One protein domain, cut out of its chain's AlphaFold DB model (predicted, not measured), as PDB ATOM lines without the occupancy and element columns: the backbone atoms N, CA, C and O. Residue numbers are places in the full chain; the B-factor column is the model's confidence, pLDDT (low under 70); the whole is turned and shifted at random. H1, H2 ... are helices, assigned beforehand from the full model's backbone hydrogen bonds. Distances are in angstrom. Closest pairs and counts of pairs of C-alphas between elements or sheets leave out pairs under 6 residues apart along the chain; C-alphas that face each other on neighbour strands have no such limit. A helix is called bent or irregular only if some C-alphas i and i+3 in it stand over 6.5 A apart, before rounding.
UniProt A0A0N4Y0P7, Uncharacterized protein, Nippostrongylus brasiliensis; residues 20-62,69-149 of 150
ATOM      1  N   LEU A  20     -31.101  17.409 -38.573       93.62
ATOM      2  CA  LEU A  20     -32.567  17.251 -38.542       93.62
ATOM      3  C   LEU A  20     -33.117  16.431 -39.727       93.62
ATOM      4  O   LEU A  20     -33.860  15.480 -39.475       93.62
ATOM      5  N   PRO A  21     -32.756  16.707 -40.999       94.69
ATOM      6  CA  PRO A  21     -33.161  15.861 -42.124       94.69
ATOM      7  C   PRO A  21     -32.803  14.379 -41.944       94.69
ATOM      8  O   PRO A  21     -33.625  13.501 -42.227       94.69
ATOM      9  N   TYR A  22     -31.601  14.082 -41.437       95.94
ATOM     10  CA  TYR A  22     -31.183  12.702 -41.189       95.94
ATOM     11  C   TYR A  22     -31.904  12.081 -39.991       95.94
ATOM     12  O   TYR A  22     -32.218  10.896 -40.037       95.94
ATOM     13  N   LEU A  23     -32.231  12.859 -38.955       96.25
ATOM     14  CA  LEU A  23     -33.051  12.402 -37.833       96.25
ATOM     15  C   LEU A  23     -34.449  11.994 -38.303       96.25
ATOM     16  O   LEU A  23     -34.896  10.891 -37.993       96.25
ATOM     17  N   TYR A  24     -35.123  12.841 -39.085       96.12
ATOM     18  CA  TYR A  24     -36.438  12.510 -39.640       96.12
ATOM     19  C   TYR A  24     -36.378  11.280 -40.550       96.12
ATOM     20  O   TYR A  24     -37.177  10.361 -40.374       96.12
ATOM     21  N   SER A  25     -35.375  11.205 -41.428       96.62
ATOM     22  CA  SER A  25     -35.165  10.032 -42.289       96.62
ATOM     23  C   SER A  25     -34.930   8.757 -41.470       96.62
ATOM     24  O   SER A  25     -35.506   7.711 -41.765       96.62
ATOM     25  N   ALA A  26     -34.127   8.833 -40.404       95.94
ATOM     26  CA  ALA A  26     -33.881   7.702 -39.517       95.94
ATOM     27  C   ALA A  26     -35.155   7.259 -38.783       95.94
ATOM     28  O   ALA A  26     -35.388   6.058 -38.653       95.94
ATOM     29  N   MET A  27     -36.005   8.188 -38.329       96.12
ATOM     30  CA  MET A  27     -37.287   7.856 -37.690       96.12
ATOM     31  C   MET A  27     -38.265   7.189 -38.666       96.12
ATOM     32  O   MET A  27     -38.912   6.199 -38.305       96.12
ATOM     33  N   ASP A  28     -38.347   7.686 -39.903       96.75
ATOM     34  CA  ASP A  28     -39.208   7.120 -40.945       96.75
ATOM     35  C   ASP A  28     -38.764   5.702 -41.320       96.75
ATOM     36  O   ASP A  28     -39.576   4.773 -41.332       96.75
ATOM     37  N   LEU A  29     -37.465   5.498 -41.544       96.25
ATOM     38  CA  LEU A  29     -36.924   4.175 -41.847       96.25
ATOM     39  C   LEU A  29     -37.031   3.221 -40.651       96.25
ATOM     40  O   LEU A  29     -37.389   2.060 -40.831       96.25
ATOM     41  N   SER A  30     -36.806   3.698 -39.422       94.81
ATOM     42  CA  SER A  30     -37.015   2.890 -38.209       94.81
ATOM     43  C   SER A  30     -38.462   2.411 -38.106       94.81
ATOM     44  O   SER A  30     -38.706   1.249 -37.793       94.81
ATOM     45  N   SER A  31     -39.432   3.272 -38.428       94.75
ATOM     46  CA  SER A  31     -40.856   2.910 -38.442       94.75
ATOM     47  C   SER A  31     -41.178   1.843 -39.498       94.75
ATOM     48  O   SER A  31     -41.976   0.934 -39.242       94.75
ATOM     49  N   GLN A  32     -40.521   1.897 -40.661       94.75
ATOM     50  CA  GLN A  32     -40.635   0.862 -41.693       94.75
ATOM     51  C   GLN A  32     -40.026  -0.466 -41.234       94.75
ATOM     52  O   GLN A  32     -40.686  -1.498 -41.339       94.75
ATOM     53  N   VAL A  33     -38.825  -0.451 -40.642       91.69
ATOM     54  CA  VAL A  33     -38.194  -1.651 -40.061       91.69
ATOM     55  C   VAL A  33     -39.093  -2.279 -38.998       91.69
ATOM     56  O   VAL A  33     -39.337  -3.483 -39.031       91.69
ATOM     57  N   LEU A  34     -39.654  -1.475 -38.093       92.19
ATOM     58  CA  LEU A  34     -40.607  -1.943 -37.086       92.19
ATOM     59  C   LEU A  34     -41.842  -2.612 -37.711       92.19
ATOM     60  O   LEU A  34     -42.303  -3.639 -37.217       92.19
ATOM     61  N   SER A  35     -42.345  -2.074 -38.822       92.38
ATOM     62  CA  SER A  35     -43.475  -2.666 -39.547       92.38
ATOM     63  C   SER A  35     -43.104  -4.016 -40.173       92.38
ATOM     64  O   SER A  35     -43.882  -4.965 -40.097       92.38
ATOM     65  N   LEU A  36     -41.893  -4.147 -40.727       90.81
ATOM     66  CA  LEU A  36     -41.372  -5.429 -41.217       90.81
ATOM     67  C   LEU A  36     -41.248  -6.459 -40.081       90.81
ATOM     68  O   LEU A  36     -41.665  -7.607 -40.239       90.81
ATOM     69  N   VAL A  37     -40.741  -6.037 -38.917       88.62
ATOM     70  CA  VAL A  37     -40.657  -6.872 -37.708       88.62
ATOM     71  C   VAL A  37     -42.040  -7.351 -37.278       88.62
ATOM     72  O   VAL A  37     -42.217  -8.542 -37.040       88.62
ATOM     73  N   GLN A  38     -43.033  -6.462 -37.215       89.38
ATOM     74  CA  GLN A  38     -44.405  -6.823 -36.853       89.38
ATOM     75  C   GLN A  38     -45.036  -7.805 -37.846       89.38
ATOM     76  O   GLN A  38     -45.744  -8.718 -37.422       89.38
ATOM     77  N   ASN A  39     -44.785  -7.635 -39.147       88.94
ATOM     78  CA  ASN A  39     -45.318  -8.525 -40.181       88.94
ATOM     79  C   ASN A  39     -44.796  -9.958 -40.032       88.94
ATOM     80  O   ASN A  39     -45.552 -10.904 -40.238       88.94
ATOM     81  N   LYS A  40     -43.527 -10.125 -39.639       85.62
ATOM     82  CA  LYS A  40     -42.961 -11.447 -39.351       85.62
ATOM     83  C   LYS A  40     -43.394 -11.973 -37.985       85.62
ATOM     84  O   LYS A  40     -43.852 -13.105 -37.856       85.62
ATOM     85  N   PHE A  41     -43.199 -11.170 -36.948       86.50
ATOM     86  CA  PHE A  41     -43.399 -11.558 -35.560       86.50
ATOM     87  C   PHE A  41     -44.689 -10.941 -35.041       86.50
ATOM     88  O   PHE A  41     -44.676  -9.990 -34.262       86.50
ATOM     89  N   TYR A  42     -45.822 -11.506 -35.458       84.75
ATOM     90  CA  TYR A  42     -47.137 -10.974 -35.096       84.75
ATOM     91  C   TYR A  42     -47.321 -10.803 -33.576       84.75
ATOM     92  O   TYR A  42     -47.887  -9.810 -33.119       84.75
ATOM     93  N   PHE A  43     -46.769 -11.716 -32.767       85.88
ATOM     94  CA  PHE A  43     -46.817 -11.626 -31.302       85.88
ATOM     95  C   PHE A  43     -46.102 -10.382 -30.733       85.88
ATOM     96  O   PHE A  43     -46.374  -9.980 -29.604       85.88
ATOM     97  N   MET A  44     -45.218  -9.737 -31.502       87.81
ATOM     98  CA  MET A  44     -44.522  -8.505 -31.119       87.81
ATOM     99  C   MET A  44     -45.321  -7.237 -31.420       87.81
ATOM    100  O   MET A  44     -44.850  -6.145 -31.099       87.81
ATOM    101  N   LYS A  45     -46.529  -7.352 -31.986       91.50
ATOM    102  CA  LYS A  45     -47.372  -6.216 -32.372       91.50
ATOM    103  C   LYS A  45     -47.450  -5.131 -31.299       91.50
ATOM    104  O   LYS A  45     -47.113  -3.985 -31.561       91.50
ATOM    105  N   THR A  46     -47.799  -5.485 -30.064       91.19
ATOM    106  CA  THR A  46     -47.900  -4.507 -28.969       91.19
ATOM    107  C   THR A  46     -46.567  -3.824 -28.659       91.19
ATOM    108  O   THR A  46     -46.541  -2.656 -28.272       91.19
ATOM    109  N   ALA A  47     -45.449  -4.543 -28.785       90.25
ATOM    110  CA  ALA A  47     -44.132  -3.969 -28.551       90.25
ATOM    111  C   ALA A  47     -43.748  -2.975 -29.653       90.25
ATOM    112  O   ALA A  47     -43.228  -1.907 -29.329       90.25
ATOM    113  N   VAL A  48     -44.052  -3.317 -30.907       92.81
ATOM    114  CA  VAL A  48     -43.852  -2.464 -32.081       92.81
ATOM    115  C   VAL A  48     -44.741  -1.224 -32.026       92.81
ATOM    116  O   VAL A  48     -44.210  -0.120 -32.119       92.81
ATOM    117  N   ASP A  49     -46.045  -1.376 -31.784       94.81
ATOM    118  CA  ASP A  49     -47.000  -0.261 -31.706       94.81
ATOM    119  C   ASP A  49     -46.556   0.761 -30.633       94.81
ATOM    120  O   ASP A  49     -46.540   1.972 -30.859       94.81
ATOM    121  N   LYS A  50     -46.085   0.281 -29.470       94.31
ATOM    122  CA  LYS A  50     -45.507   1.148 -28.425       94.31
ATOM    123  C   LYS A  50     -44.232   1.854 -28.890       94.31
ATOM    124  O   LYS A  50     -44.028   3.019 -28.560       94.31
ATOM    125  N   GLN A  51     -43.364   1.172 -29.633       95.06
ATOM    126  CA  GLN A  51     -42.139   1.788 -30.137       95.06
ATOM    127  C   GLN A  51     -42.436   2.864 -31.190       95.06
ATOM    128  O   GLN A  51     -41.810   3.923 -31.170       95.06
ATOM    129  N   GLN A  52     -43.422   2.630 -32.060       95.88
ATOM    130  CA  GLN A  52     -43.909   3.625 -33.016       95.88
ATOM    131  C   GLN A  52     -44.454   4.865 -32.299       95.88
ATOM    132  O   GLN A  52     -44.130   5.984 -32.692       95.88
ATOM    133  N   GLN A  53     -45.191   4.690 -31.196       97.12
ATOM    134  CA  GLN A  53     -45.644   5.820 -30.383       97.12
ATOM    135  C   GLN A  53     -44.473   6.613 -29.776       97.12
ATOM    136  O   GLN A  53     -44.495   7.841 -29.792       97.12
ATOM    137  N   GLY A  54     -43.429   5.940 -29.284       96.38
ATOM    138  CA  GLY A  54     -42.222   6.612 -28.782       96.38
ATOM    139  C   GLY A  54     -41.512   7.448 -29.856       96.38
ATOM    140  O   GLY A  54     -41.083   8.569 -29.583       96.38
ATOM    141  N   LEU A  55     -41.445   6.948 -31.096       96.38
ATOM    142  CA  LEU A  55     -40.928   7.710 -32.242       96.38
ATOM    143  C   LEU A  55     -41.829   8.901 -32.597       96.38
ATOM    144  O   LEU A  55     -41.324   9.986 -32.880       96.38
ATOM    145  N   ALA A  56     -43.153   8.730 -32.547       96.88
ATOM    146  CA  ALA A  56     -44.101   9.818 -32.776       96.88
ATOM    147  C   ALA A  56     -43.955  10.931 -31.726       96.88
ATOM    148  O   ALA A  56     -43.951  12.111 -32.077       96.88
ATOM    149  N   ASN A  57     -43.759  10.562 -30.456       97.25
ATOM    150  CA  ASN A  57     -43.496  11.512 -29.379       97.25
ATOM    151  C   ASN A  57     -42.199  12.297 -29.636       97.25
ATOM    152  O   ASN A  57     -42.203  13.518 -29.512       97.25
ATOM    153  N   LEU A  58     -41.121  11.624 -30.065       95.88
ATOM    154  CA  LEU A  58     -39.862  12.284 -30.434       95.88
ATOM    155  C   LEU A  58     -40.043  13.250 -31.609       95.88
ATOM    156  O   LEU A  58     -39.545  14.371 -31.553       95.88
ATOM    157  N   ARG A  59     -40.793  12.851 -32.642       95.06
ATOM    158  CA  ARG A  59     -41.089  13.703 -33.804       95.06
ATOM    159  C   ARG A  59     -41.873  14.962 -33.430       95.06
ATOM    160  O   ARG A  59     -41.724  15.984 -34.088       95.06
ATOM    161  N   ALA A  60     -42.715  14.880 -32.403       95.50
ATOM    162  CA  ALA A  60     -43.519  16.000 -31.927       95.50
ATOM    163  C   ALA A  60     -42.734  16.991 -31.046       95.50
ATOM    164  O   ALA A  60     -43.265  18.052 -30.715       95.50
ATOM    165  N   MET A  61     -41.498  16.671 -30.644       93.31
ATOM    166  CA  MET A  61     -40.701  17.570 -29.812       93.31
ATOM    167  C   MET A  61     -40.061  18.700 -30.622       93.31
ATOM    168  O   MET A  61     -39.568  18.471 -31.729       93.31
ATOM    169  N   PRO A  62     -39.961  19.912 -30.047       91.56
ATOM    170  CA  PRO A  62     -39.143  20.968 -30.620       91.56
ATOM    171  C   PRO A  62     -37.659  20.611 -30.439       91.56
ATOM    172  O   PRO A  62     -37.102  20.739 -29.345       91.56
ATOM    173  N   SER A  69     -26.438  18.744 -33.878       93.12
ATOM    174  CA  SER A  69     -25.506  18.860 -35.009       93.12
ATOM    175  C   SER A  69     -24.325  17.880 -34.928       93.12
ATOM    176  O   SER A  69     -23.959  17.260 -35.922       93.12
ATOM    177  N   ALA A  70     -23.788  17.643 -33.728       93.62
ATOM    178  CA  ALA A  70     -22.719  16.668 -33.500       93.62
ATOM    179  C   ALA A  70     -23.137  15.202 -33.754       93.62
ATOM    180  O   ALA A  70     -22.270  14.348 -33.920       93.62
ATOM    181  N   LEU A  71     -24.441  14.907 -33.800       95.25
ATOM    182  CA  LEU A  71     -24.979  13.582 -34.115       95.25
ATOM    183  C   LEU A  71     -25.135  13.342 -35.621       95.25
ATOM    184  O   LEU A  71     -25.439  12.214 -36.009       95.25
ATOM    185  N   GLU A  72     -24.924  14.350 -36.479       94.62
ATOM    186  CA  GLU A  72     -25.110  14.210 -37.932       94.62
ATOM    187  C   GLU A  72     -24.386  12.978 -38.508       94.62
ATOM    188  O   GLU A  72     -25.042  12.185 -39.187       94.62
ATOM    189  N   PRO A  73     -23.091  12.719 -38.223       94.31
ATOM    190  CA  PRO A  73     -22.401  11.567 -38.805       94.31
ATOM    191  C   PRO A  73     -23.043  10.233 -38.404       94.31
ATOM    192  O   PRO A  73     -23.183   9.327 -39.226       94.31
ATOM    193  N   GLN A  74     -23.478  10.128 -37.145       95.06
ATOM    194  CA  GLN A  74     -24.106   8.927 -36.599       95.06
ATOM    195  C   GLN A  74     -25.508   8.726 -37.181       95.06
ATOM    196  O   GLN A  74     -25.887   7.600 -37.495       95.06
ATOM    197  N   LEU A  75     -26.259   9.813 -37.380       96.25
ATOM    198  CA  LEU A  75     -27.561   9.793 -38.042       96.25
ATOM    199  C   LEU A  75     -27.438   9.393 -39.513       96.25
ATOM    200  O   LEU A  75     -28.201   8.551 -39.975       96.25
ATOM    201  N   ARG A  76     -26.450   9.924 -40.242       95.25
ATOM    202  CA  ARG A  76     -26.175   9.538 -41.637       95.25
ATOM    203  C   ARG A  76     -25.872   8.053 -41.766       95.25
ATOM    204  O   ARG A  76     -26.426   7.384 -42.638       95.25
ATOM    205  N   GLN A  77     -25.019   7.531 -40.886       94.44
ATOM    206  CA  GLN A  77     -24.710   6.106 -40.854       94.44
ATOM    207  C   GLN A  77     -25.952   5.272 -40.522       94.44
ATOM    208  O   GLN A  77     -26.226   4.285 -41.200       94.44
ATOM    209  N   LEU A  78     -26.731   5.695 -39.521       95.44
ATOM    210  CA  LEU A  78     -27.961   5.016 -39.129       95.44
ATOM    211  C   LEU A  78     -28.973   4.959 -40.283       95.44
ATOM    212  O   LEU A  78     -29.543   3.901 -40.530       95.44
ATOM    213  N   VAL A  79     -29.163   6.061 -41.015       96.06
ATOM    214  CA  VAL A  79     -30.007   6.102 -42.220       96.06
ATOM    215  C   VAL A  79     -29.532   5.075 -43.244       96.06
ATOM    216  O   VAL A  79     -30.345   4.300 -43.740       96.06
ATOM    217  N   GLY A  80     -28.226   5.018 -43.522       94.44
ATOM    218  CA  GLY A  80     -27.654   4.026 -44.435       94.44
ATOM    219  C   GLY A  80     -27.961   2.589 -44.007       94.44
ATOM    220  O   GLY A  80     -28.452   1.800 -44.812       94.44
ATOM    221  N   ASN A  81     -27.750   2.268 -42.730       92.69
ATOM    222  CA  ASN A  81     -28.004   0.936 -42.179       92.69
ATOM    223  C   ASN A  81     -29.493   0.564 -42.235       92.69
ATOM    224  O   ASN A  81     -29.856  -0.516 -42.696       92.69
ATOM    225  N   LEU A  82     -30.373   1.471 -41.807       94.12
ATOM    226  CA  LEU A  82     -31.819   1.253 -41.842       94.12
ATOM    227  C   LEU A  82     -32.329   1.076 -43.275       94.12
ATOM    228  O   LEU A  82     -33.155   0.199 -43.523       94.12
ATOM    229  N   GLN A  83     -31.814   1.863 -44.224       94.56
ATOM    230  CA  GLN A  83     -32.165   1.744 -45.635       94.56
ATOM    231  C   GLN A  83     -31.824   0.351 -46.176       94.56
ATOM    232  O   GLN A  83     -32.628  -0.226 -46.901       94.56
ATOM    233  N   GLN A  84     -30.678  -0.218 -45.790       91.44
ATOM    234  CA  GLN A  84     -30.307  -1.581 -46.184       91.44
ATOM    235  C   GLN A  84     -31.280  -2.630 -45.633       91.44
ATOM    236  O   GLN A  84     -31.665  -3.538 -46.368       91.44
ATOM    237  N   VAL A  85     -31.727  -2.491 -44.380       90.69
ATOM    238  CA  VAL A  85     -32.714  -3.408 -43.783       90.69
ATOM    239  C   VAL A  85     -34.070  -3.298 -44.483       90.69
ATOM    240  O   VAL A  85     -34.671  -4.314 -44.825       90.69
ATOM    241  N   VAL A  86     -34.540  -2.075 -44.743       92.00
ATOM    242  CA  VAL A  86     -35.808  -1.824 -45.451       92.00
ATOM    243  C   VAL A  86     -35.764  -2.360 -46.883       92.00
ATOM    244  O   VAL A  86     -36.721  -2.984 -47.334       92.00
ATOM    245  N   SER A  87     -34.654  -2.150 -47.595       92.88
ATOM    246  CA  SER A  87     -34.470  -2.626 -48.969       92.88
ATOM    247  C   SER A  87     -34.262  -4.141 -49.069       92.88
ATOM    248  O   SER A  87     -34.483  -4.701 -50.139       92.88
ATOM    249  N   ASN A  88     -33.911  -4.818 -47.969       90.69
ATOM    250  CA  ASN A  88     -33.729  -6.270 -47.916       90.69
ATOM    251  C   ASN A  88     -34.599  -6.925 -46.820       90.69
ATOM    252  O   ASN A  88     -34.066  -7.453 -45.841       90.69
ATOM    253  N   PRO A  89     -35.940  -6.982 -46.974       84.75
ATOM    254  CA  PRO A  89     -36.833  -7.569 -45.966       84.75
ATOM    255  C   PRO A  89     -36.537  -9.040 -45.632       84.75
ATOM    256  O   PRO A  89     -36.917  -9.527 -44.566       84.75
ATOM    257  N   SER A  90     -35.840  -9.755 -46.524       85.69
ATOM    258  CA  SER A  90     -35.355 -11.118 -46.290       85.69
ATOM    259  C   SER A  90     -34.465 -11.231 -45.049       85.69
ATOM    260  O   SER A  90     -34.492 -12.269 -44.392       85.69
ATOM    261  N   LEU A  91     -33.742 -10.165 -44.686       83.31
ATOM    262  CA  LEU A  91     -32.929 -10.107 -43.469       83.31
ATOM    263  C   LEU A  91     -33.784 -10.330 -42.225       83.31
ATOM    264  O   LEU A  91     -33.420 -11.114 -41.357       83.31
ATOM    265  N   ILE A  92     -34.966  -9.714 -42.177       82.94
ATOM    266  CA  ILE A  92     -35.921  -9.916 -41.088       82.94
ATOM    267  C   ILE A  92     -36.603 -11.277 -41.246       82.94
ATOM    268  O   ILE A  92     -36.696 -12.018 -40.268       82.94
ATOM    269  N   ASN A  93     -37.011 -11.662 -42.462       76.25
ATOM    270  CA  ASN A  93     -37.693 -12.939 -42.743       76.25
ATOM    271  C   ASN A  93     -36.876 -14.177 -42.359       76.25
ATOM    272  O   ASN A  93     -37.458 -15.158 -41.898       76.25
ATOM    273  N   ASN A  94     -35.548 -14.101 -42.416       77.00
ATOM    274  CA  ASN A  94     -34.654 -15.226 -42.140       77.00
ATOM    275  C   ASN A  94     -34.052 -15.227 -40.725       77.00
ATOM    276  O   ASN A  94     -33.266 -16.114 -40.413       77.00
ATOM    277  N   LEU A  95     -34.427 -14.276 -39.856       78.81
ATOM    278  CA  LEU A  95     -33.983 -14.273 -38.455       78.81
ATOM    279  C   LEU A  95     -34.348 -15.572 -37.733       78.81
ATOM    280  O   LEU A  95     -35.517 -15.978 -37.754       78.81
ATOM    281  N   ASP A  96     -33.361 -16.152 -37.054       74.75
ATOM    282  CA  ASP A  96     -33.535 -17.284 -36.153       74.75
ATOM    283  C   ASP A  96     -34.130 -16.863 -34.790       74.75
ATOM    284  O   ASP A  96     -34.352 -15.682 -34.484       74.75
ATOM    285  N   SER A  97     -34.425 -17.855 -33.950       70.19
ATOM    286  CA  SER A  97     -35.012 -17.640 -32.624       70.19
ATOM    287  C   SER A  97     -34.070 -16.928 -31.644       70.19
ATOM    288  O   SER A  97     -34.553 -16.223 -30.759       70.19
ATOM    289  N   SER A  98     -32.750 -17.054 -31.806       71.19
ATOM    290  CA  SER A  98     -31.762 -16.409 -30.933       71.19
ATOM    291  C   SER A  98     -31.686 -14.901 -31.192       71.19
ATOM    292  O   SER A  98     -31.736 -14.103 -30.256       71.19
ATOM    293  N   VAL A  99     -31.711 -14.495 -32.465       75.88
ATOM    294  CA  VAL A  99     -31.751 -13.086 -32.879       75.88
ATOM    295  C   VAL A  99     -33.071 -12.426 -32.475       75.88
ATOM    296  O   VAL A  99     -33.107 -11.244 -32.122       75.88
ATOM    297  N   THR A 100     -34.157 -13.201 -32.445       77.19
ATOM    298  CA  THR A 100     -35.466 -12.724 -31.984       77.19
ATOM    299  C   THR A 100     -35.419 -12.246 -30.524       77.19
ATOM    300  O   THR A 100     -35.996 -11.204 -30.216       77.19
ATOM    301  N   SER A 101     -34.683 -12.934 -29.637       79.69
ATOM    302  CA  SER A 101     -34.509 -12.502 -28.236       79.69
ATOM    303  C   SER A 101     -33.787 -11.159 -28.146       79.69
ATOM    304  O   SER A 101     -34.282 -10.232 -27.510       79.69
ATOM    305  N   THR A 102     -32.667 -11.014 -28.860       83.12
ATOM    306  CA  THR A 102     -31.888  -9.766 -28.901       83.12
ATOM    307  C   THR A 102     -32.724  -8.590 -29.400       83.12
ATOM    308  O   THR A 102     -32.632  -7.477 -28.878       83.12
ATOM    309  N   MET A 103     -33.585  -8.824 -30.390       83.12
ATOM    310  CA  MET A 103     -34.500  -7.806 -30.898       83.12
ATOM    311  C   MET A 103     -35.559  -7.413 -29.858       83.12
ATOM    312  O   MET A 103     -35.829  -6.225 -29.689       83.12
ATOM    313  N   ILE A 104     -36.138  -8.375 -29.132       84.38
ATOM    314  CA  ILE A 104     -37.100  -8.101 -28.053       84.38
ATOM    315  C   ILE A 104     -36.445  -7.266 -26.946       84.38
ATOM    316  O   ILE A 104     -36.994  -6.230 -26.559       84.38
ATOM    317  N   ASP A 105     -35.260  -7.666 -26.486       86.88
ATOM    318  CA  ASP A 105     -34.502  -6.947 -25.458       86.88
ATOM    319  C   ASP A 105     -34.110  -5.545 -25.929       86.88
ATOM    320  O   ASP A 105     -34.168  -4.563 -25.177       86.88
ATOM    321  N   GLY A 106     -33.777  -5.425 -27.215       88.62
ATOM    322  CA  GLY A 106     -33.466  -4.153 -27.834       88.62
ATOM    323  C   GLY A 106     -34.665  -3.208 -27.887       88.62
ATOM    324  O   GLY A 106     -34.532  -2.041 -27.518       88.62
ATOM    325  N   LEU A 107     -35.846  -3.698 -28.268       88.94
ATOM    326  CA  LEU A 107     -37.085  -2.913 -28.244       88.94
ATOM    327  C   LEU A 107     -37.506  -2.546 -26.818       88.94
ATOM    328  O   LEU A 107     -38.002  -1.446 -26.579       88.94
ATOM    329  N   ALA A 108     -37.300  -3.438 -25.848       90.31
ATOM    330  CA  ALA A 108     -37.555  -3.136 -24.444       90.31
ATOM    331  C   ALA A 108     -36.636  -2.015 -23.931       90.31
ATOM    332  O   ALA A 108     -37.092  -1.125 -23.212       90.31
ATOM    333  N   SER A 109     -35.365  -2.028 -24.337       92.75
ATOM    334  CA  SER A 109     -34.392  -0.978 -24.016       92.75
ATOM    335  C   SER A 109     -34.743   0.342 -24.700       92.75
ATOM    336  O   SER A 109     -34.768   1.383 -24.043       92.75
ATOM    337  N   LEU A 110     -35.125   0.307 -25.981       92.62
ATOM    338  CA  LEU A 110     -35.604   1.492 -26.694       92.62
ATOM    339  C   LEU A 110     -36.832   2.109 -26.044       92.62
ATOM    340  O   LEU A 110     -36.910   3.328 -25.970       92.62
ATOM    341  N   ARG A 111     -37.754   1.305 -25.513       93.06
ATOM    342  CA  ARG A 111     -38.937   1.816 -24.813       93.06
ATOM    343  C   ARG A 111     -38.591   2.616 -23.557       93.06
ATOM    344  O   ARG A 111     -39.357   3.489 -23.170       93.06
ATOM    345  N   LYS A 112     -37.464   2.322 -22.905       93.62
ATOM    346  CA  LYS A 112     -36.983   3.109 -21.757       93.62
ATOM    347  C   LYS A 112     -36.405   4.454 -22.201       93.62
ATOM    348  O   LYS A 112     -36.528   5.432 -21.477       93.62
ATOM    349  N   ILE A 113     -35.796   4.497 -23.388       95.06
ATOM    350  CA  ILE A 113     -35.200   5.709 -23.970       95.06
ATOM    351  C   ILE A 113     -36.275   6.597 -24.610       95.06
ATOM    352  O   ILE A 113     -36.249   7.810 -24.437       95.06
ATOM    353  N   LEU A 114     -37.222   5.989 -25.328       96.00
ATOM    354  CA  LEU A 114     -38.337   6.624 -26.032       96.00
ATOM    355  C   LEU A 114     -39.667   6.063 -25.495       96.00
ATOM    356  O   LEU A 114     -40.266   5.182 -26.123       96.00
ATOM    357  N   PRO A 115     -40.134   6.533 -24.324       96.69
ATOM    358  CA  PRO A 115     -41.371   6.041 -23.737       96.69
ATOM    359  C   PRO A 115     -42.588   6.256 -24.653       96.69
ATOM    360  O   PRO A 115     -42.707   7.297 -25.302       96.69
ATOM    361  N   PRO A 116     -43.534   5.298 -24.692       96.06
ATOM    362  CA  PRO A 116     -44.753   5.434 -25.484       96.06
ATOM    363  C   PRO A 116     -45.734   6.432 -24.859       96.06
ATOM    364  O   PRO A 116     -46.468   7.102 -25.579       96.06
ATOM    365  N   SER A 117     -45.764   6.543 -23.527       97.00
ATOM    366  CA  SER A 117     -46.597   7.536 -22.849       97.00
ATOM    367  C   SER A 117     -46.038   8.931 -23.095       97.00
ATOM    368  O   SER A 117     -44.847   9.157 -22.896       97.00
ATOM    369  N   THR A 118     -46.891   9.876 -23.479       95.69
ATOM    370  CA  THR A 118     -46.495  11.273 -23.685       95.69
ATOM    371  C   THR A 118     -45.969  11.913 -22.400       95.69
ATOM    372  O   THR A 118     -45.003  12.670 -22.462       95.69
ATOM    373  N   SER A 119     -46.542  11.577 -21.236       96.69
ATOM    374  CA  SER A 119     -46.082  12.074 -19.931       96.69
ATOM    375  C   SER A 119     -44.673  11.591 -19.606       96.69
ATOM    376  O   SER A 119     -43.800  12.387 -19.267       96.69
ATOM    377  N   ASP A 120     -44.443  10.286 -19.750       96.69
ATOM    378  CA  ASP A 120     -43.175   9.650 -19.395       96.69
ATOM    379  C   ASP A 120     -42.095  10.062 -20.388       96.69
ATOM    380  O   ASP A 120     -40.951  10.309 -20.014       96.69
ATOM    381  N   PHE A 121     -42.479  10.195 -21.660       97.50
ATOM    382  CA  PHE A 121     -41.615  10.712 -22.700       97.50
ATOM    383  C   PHE A 121     -41.184  12.144 -22.387       97.50
ATOM    384  O   PHE A 121     -39.993  12.432 -22.410       97.50
ATOM    385  N   ALA A 122     -42.128  13.032 -22.060       96.06
ATOM    386  CA  ALA A 122     -41.822  14.421 -21.731       96.06
ATOM    387  C   ALA A 122     -40.914  14.525 -20.497       96.06
ATOM    388  O   ALA A 122     -39.957  15.298 -20.510       96.06
ATOM    389  N   ALA A 123     -41.158  13.708 -19.468       96.12
ATOM    390  CA  ALA A 123     -40.289  13.623 -18.297       96.12
ATOM    391  C   ALA A 123     -38.870  13.171 -18.681       96.12
ATOM    392  O   ALA A 123     -37.892  13.831 -18.329       96.12
ATOM    393  N   GLN A 124     -38.745  12.099 -19.469       95.81
ATOM    394  CA  GLN A 124     -37.449  11.602 -19.932       95.81
ATOM    395  C   GLN A 124     -36.718  12.622 -20.820       95.81
ATOM    396  O   GLN A 124     -35.500  12.777 -20.706       95.81
ATOM    397  N   TYR A 125     -37.451  13.330 -21.684       95.19
ATOM    398  CA  TYR A 125     -36.923  14.354 -22.587       95.19
ATOM    399  C   TYR A 125     -36.425  15.573 -21.811       95.19
ATOM    400  O   TYR A 125     -35.325  16.054 -22.074       95.19
ATOM    401  N   ALA A 126     -37.181  16.030 -20.809       94.62
ATOM    402  CA  ALA A 126     -36.777  17.120 -19.926       94.62
ATOM    403  C   ALA A 126     -35.535  16.766 -19.090       94.62
ATOM    404  O   ALA A 126     -34.675  17.618 -18.886       94.62
ATOM    405  N   LEU A 127     -35.420  15.510 -18.641       94.00
ATOM    406  CA  LEU A 127     -34.275  15.034 -17.859       94.00
ATOM    407  C   LEU A 127     -33.008  14.847 -18.703       94.00
ATOM    408  O   LEU A 127     -31.921  15.230 -18.280       94.00
ATOM    409  N   SER A 128     -33.128  14.226 -19.878       93.56
ATOM    410  CA  SER A 128     -31.965  13.839 -20.695       93.56
ATOM    411  C   SER A 128     -31.532  14.932 -21.667       93.56
ATOM    412  O   SER A 128     -30.353  15.025 -22.018       93.56
ATOM    413  N   GLY A 129     -32.487  15.730 -22.141       94.38
ATOM    414  CA  GLY A 129     -32.326  16.604 -23.292       94.38
ATOM    415  C   GLY A 129     -32.300  15.847 -24.634       94.38
ATOM    416  O   GLY A 129     -32.096  14.626 -24.676       94.38
ATOM    417  N   PRO A 130     -32.471  16.575 -25.755       94.00
ATOM    418  CA  PRO A 130     -32.564  15.990 -27.092       94.00
ATOM    419  C   PRO A 130     -31.305  15.223 -27.497       94.00
ATOM    420  O   PRO A 130     -31.407  14.092 -27.964       94.00
ATOM    421  N   TYR A 131     -30.116  15.798 -27.277       95.38
ATOM    422  CA  TYR A 131     -28.846  15.179 -27.668       95.38
ATOM    423  C   TYR A 131     -28.677  13.780 -27.064       95.38
ATOM    424  O   TYR A 131     -28.478  12.808 -27.791       95.38
ATOM    425  N   ASN A 132     -28.798  13.661 -25.738       96.81
ATOM    426  CA  ASN A 132     -28.578  12.388 -25.054       96.81
ATOM    427  C   ASN A 132     -29.650  11.368 -25.429       96.81
ATOM    428  O   ASN A 132     -29.323  10.216 -25.701       96.81
ATOM    429  N   MET A 133     -30.921  11.783 -25.478       96.50
ATOM    430  CA  MET A 133     -32.014  10.883 -25.842       96.50
ATOM    431  C   MET A 133     -31.829  10.318 -27.256       96.50
ATOM    432  O   MET A 133     -31.926   9.106 -27.447       96.50
ATOM    433  N   ILE A 134     -31.502  11.170 -28.232       96.56
ATOM    434  CA  ILE A 134     -31.280  10.753 -29.620       96.56
ATOM    435  C   ILE A 134     -30.013   9.899 -29.731       96.56
ATOM    436  O   ILE A 134     -30.046   8.856 -30.374       96.56
ATOM    437  N   SER A 135     -28.920  10.277 -29.066       97.06
ATOM    438  CA  SER A 135     -27.675   9.498 -29.046       97.06
ATOM    439  C   SER A 135     -27.890   8.078 -28.503       97.06
ATOM    440  O   SER A 135     -27.498   7.096 -29.140       97.06
ATOM    441  N   MET A 136     -28.601   7.947 -27.376       96.31
ATOM    442  CA  MET A 136     -28.967   6.647 -26.804       96.31
ATOM    443  C   MET A 136     -29.866   5.845 -27.751       96.31
ATOM    444  O   MET A 136     -29.652   4.646 -27.933       96.31
ATOM    445  N   ALA A 137     -30.844   6.498 -28.386       96.06
ATOM    446  CA  ALA A 137     -31.718   5.847 -29.354       96.06
ATOM    447  C   ALA A 137     -30.931   5.336 -30.572       96.06
ATOM    448  O   ALA A 137     -31.101   4.180 -30.951       96.06
ATOM    449  N   ILE A 138     -30.019   6.137 -31.136       95.69
ATOM    450  CA  ILE A 138     -29.141   5.729 -32.244       95.69
ATOM    451  C   ILE A 138     -28.316   4.502 -31.849       95.69
ATOM    452  O   ILE A 138     -28.279   3.522 -32.593       95.69
ATOM    453  N   ALA A 139     -27.660   4.538 -30.685       93.69
ATOM    454  CA  ALA A 139     -26.837   3.429 -30.209       93.69
ATOM    455  C   ALA A 139     -27.658   2.139 -30.090       93.69
ATOM    456  O   ALA A 139     -27.242   1.081 -30.564       93.69
ATOM    457  N   GLN A 140     -28.855   2.239 -29.517       93.62
ATOM    458  CA  GLN A 140     -29.710   1.083 -29.320       93.62
ATOM    459  C   GLN A 140     -30.299   0.550 -30.635       93.62
ATOM    460  O   GLN A 140     -30.347  -0.666 -30.818       93.62
ATOM    461  N   ILE A 141     -30.697   1.418 -31.571       92.62
ATOM    462  CA  ILE A 141     -31.156   0.987 -32.900       92.62
ATOM    463  C   ILE A 141     -30.011   0.302 -33.653       92.62
ATOM    464  O   ILE A 141     -30.215  -0.770 -34.214       92.62
ATOM    465  N   ASN A 142     -28.794   0.848 -33.610       90.75
ATOM    466  CA  ASN A 142     -27.629   0.214 -34.230       90.75
ATOM    467  C   ASN A 142     -27.343  -1.176 -33.646       90.75
ATOM    468  O   ASN A 142     -27.010  -2.088 -34.395       90.75
ATOM    469  N   ASN A 143     -27.503  -1.370 -32.335       88.25
ATOM    470  CA  ASN A 143     -27.350  -2.694 -31.724       88.25
ATOM    471  C   ASN A 143     -28.402  -3.693 -32.232       88.25
ATOM    472  O   ASN A 143     -28.076  -4.853 -32.471       88.25
ATOM    473  N   ILE A 144     -29.644  -3.241 -32.434       87.38
ATOM    474  CA  ILE A 144     -30.710  -4.074 -33.008       87.38
ATOM    475  C   ILE A 144     -30.388  -4.424 -34.463       87.38
ATOM    476  O   ILE A 144     -30.470  -5.590 -34.829       87.38
ATOM    477  N   ILE A 145     -29.986  -3.447 -35.282       86.25
ATOM    478  CA  ILE A 145     -29.654  -3.679 -36.697       86.25
ATOM    479  C   ILE A 145     -28.475  -4.654 -36.838       86.25
ATOM    480  O   ILE A 145     -28.555  -5.586 -37.637       86.25
ATOM    481  N   LYS A 146     -27.446  -4.525 -35.993       83.06
ATOM    482  CA  LYS A 146     -26.317  -5.469 -35.945       83.06
ATOM    483  C   LYS A 146     -26.746  -6.896 -35.678       83.06
ATOM    484  O   LYS A 146     -26.231  -7.813 -36.310       83.06
ATOM    485  N   ALA A 147     -27.719  -7.093 -34.791       77.00
ATOM    486  CA  ALA A 147     -28.267  -8.419 -34.536       77.00
ATOM    487  C   ALA A 147     -28.971  -9.006 -35.774       77.00
ATOM    488  O   ALA A 147     -28.953 -10.216 -35.963       77.00
ATOM    489  N   VAL A 148     -29.534  -8.157 -36.640       74.94
ATOM    490  CA  VAL A 148     -30.173  -8.550 -37.910       74.94
ATOM    491  C   VAL A 148     -29.150  -8.834 -39.028       74.94
ATOM    492  O   VAL A 148     -29.524  -9.333 -40.087       74.94
ATOM    493  N   GLY A 149     -27.854  -8.603 -38.784       65.19
ATOM    494  CA  GLY A 149     -26.757  -8.955 -39.693       65.19
ATOM    495  C   GLY A 149     -26.088  -7.774 -40.404       65.19
ATOM    496  O   GLY A 149     -25.523  -7.987 -41.476       65.19
TER     497      GLY A 149
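This is residues 20 to 62 and 69 to 149 of the 150 residues of an uncharacterized protein of Nippostrongylus brasiliensis (UniProt A0A0N4Y0P7). Five helices lie roughly lengthwise in a ring-like bundle, H1 beside H2, H2 beside H5, H5 beside H6b, H6b beside H3 and H3 beside H1. Short H4 sits at one end, and arm H6a of the bent helix H6 runs crosswise at the other. The bundle is up and down, each helix or arm running against the one before it. The 124 printed residues hold six named helices, H1 to H6 in order, and no named strand: all helix, compact, radius of gyration of the C-alphas 13.7 A, spans 39 by 29 by 19 A.

H1, residues 20 to 40, begins at C-alpha 20 (-32.567, 17.251, -38.542) and is 30.5 A long. H2, residues 42 to 59, 25.4 A, and H3, residues 69 to 87, 27.1 A, are irregular: C-alphas 43 and 46 are 7.6 A apart, C-alphas 70 and 73 7.4 A. H4 is residues 90 to 93; H5, residues 97 to 113, is 24.9 A. H6, residues 118 to 147, was assigned as one helix by its hydrogen bonds but is bent, with C-alphas 127 and 130 9.4 A apart; its arms are H6a, residues 118 to 127, and H6b, residues 130 to 147, 25.9 A, ending at C-alpha 147 (-28.267, -8.419, -34.536).

H1 and H2 form a helical hairpin, a shallow tilt of 12 degrees; their closest C-alphas, Gln 38 and Lys 45, are 5.4 A apart. H1 touches H3, closest C-alphas Ala 26 and Val 79, 5.0 A. H3 touches H6b, Leu 78 and Asn 142, 6.9 A. H6b touches H5, opposite ways at 3 degrees, Met 103 and Ile 144, 5.7 A. H5 touches H2, Gln 51 and Arg 111, 6.2 A. H1 touches H4 with residues 36 to 40 alone, Lys 40 and Asn 93, 6.4 A. H6a only just touches H2, with 3 pairs of C-alphas within 8 A, the closest Asn 57 and Thr 118, 6.4 A. Every O i to N i+4 pair is within hydrogen-bond range in H1, H6a and H6b; H2 has 12 of 14, H3 13 of 15, H5 12 of 13, and H4 is too short for such a pair.

The C-alphas farthest apart, Asn 94 and Ala 126, are 39.3 A apart. Residues 63 to 68 are not printed, and C-alphas 62 and 69 are 14.5 A apart across the cut. The links printed whole are tight. Mean pLDDT of the printed part is 91.2; Gly 149 is under 70.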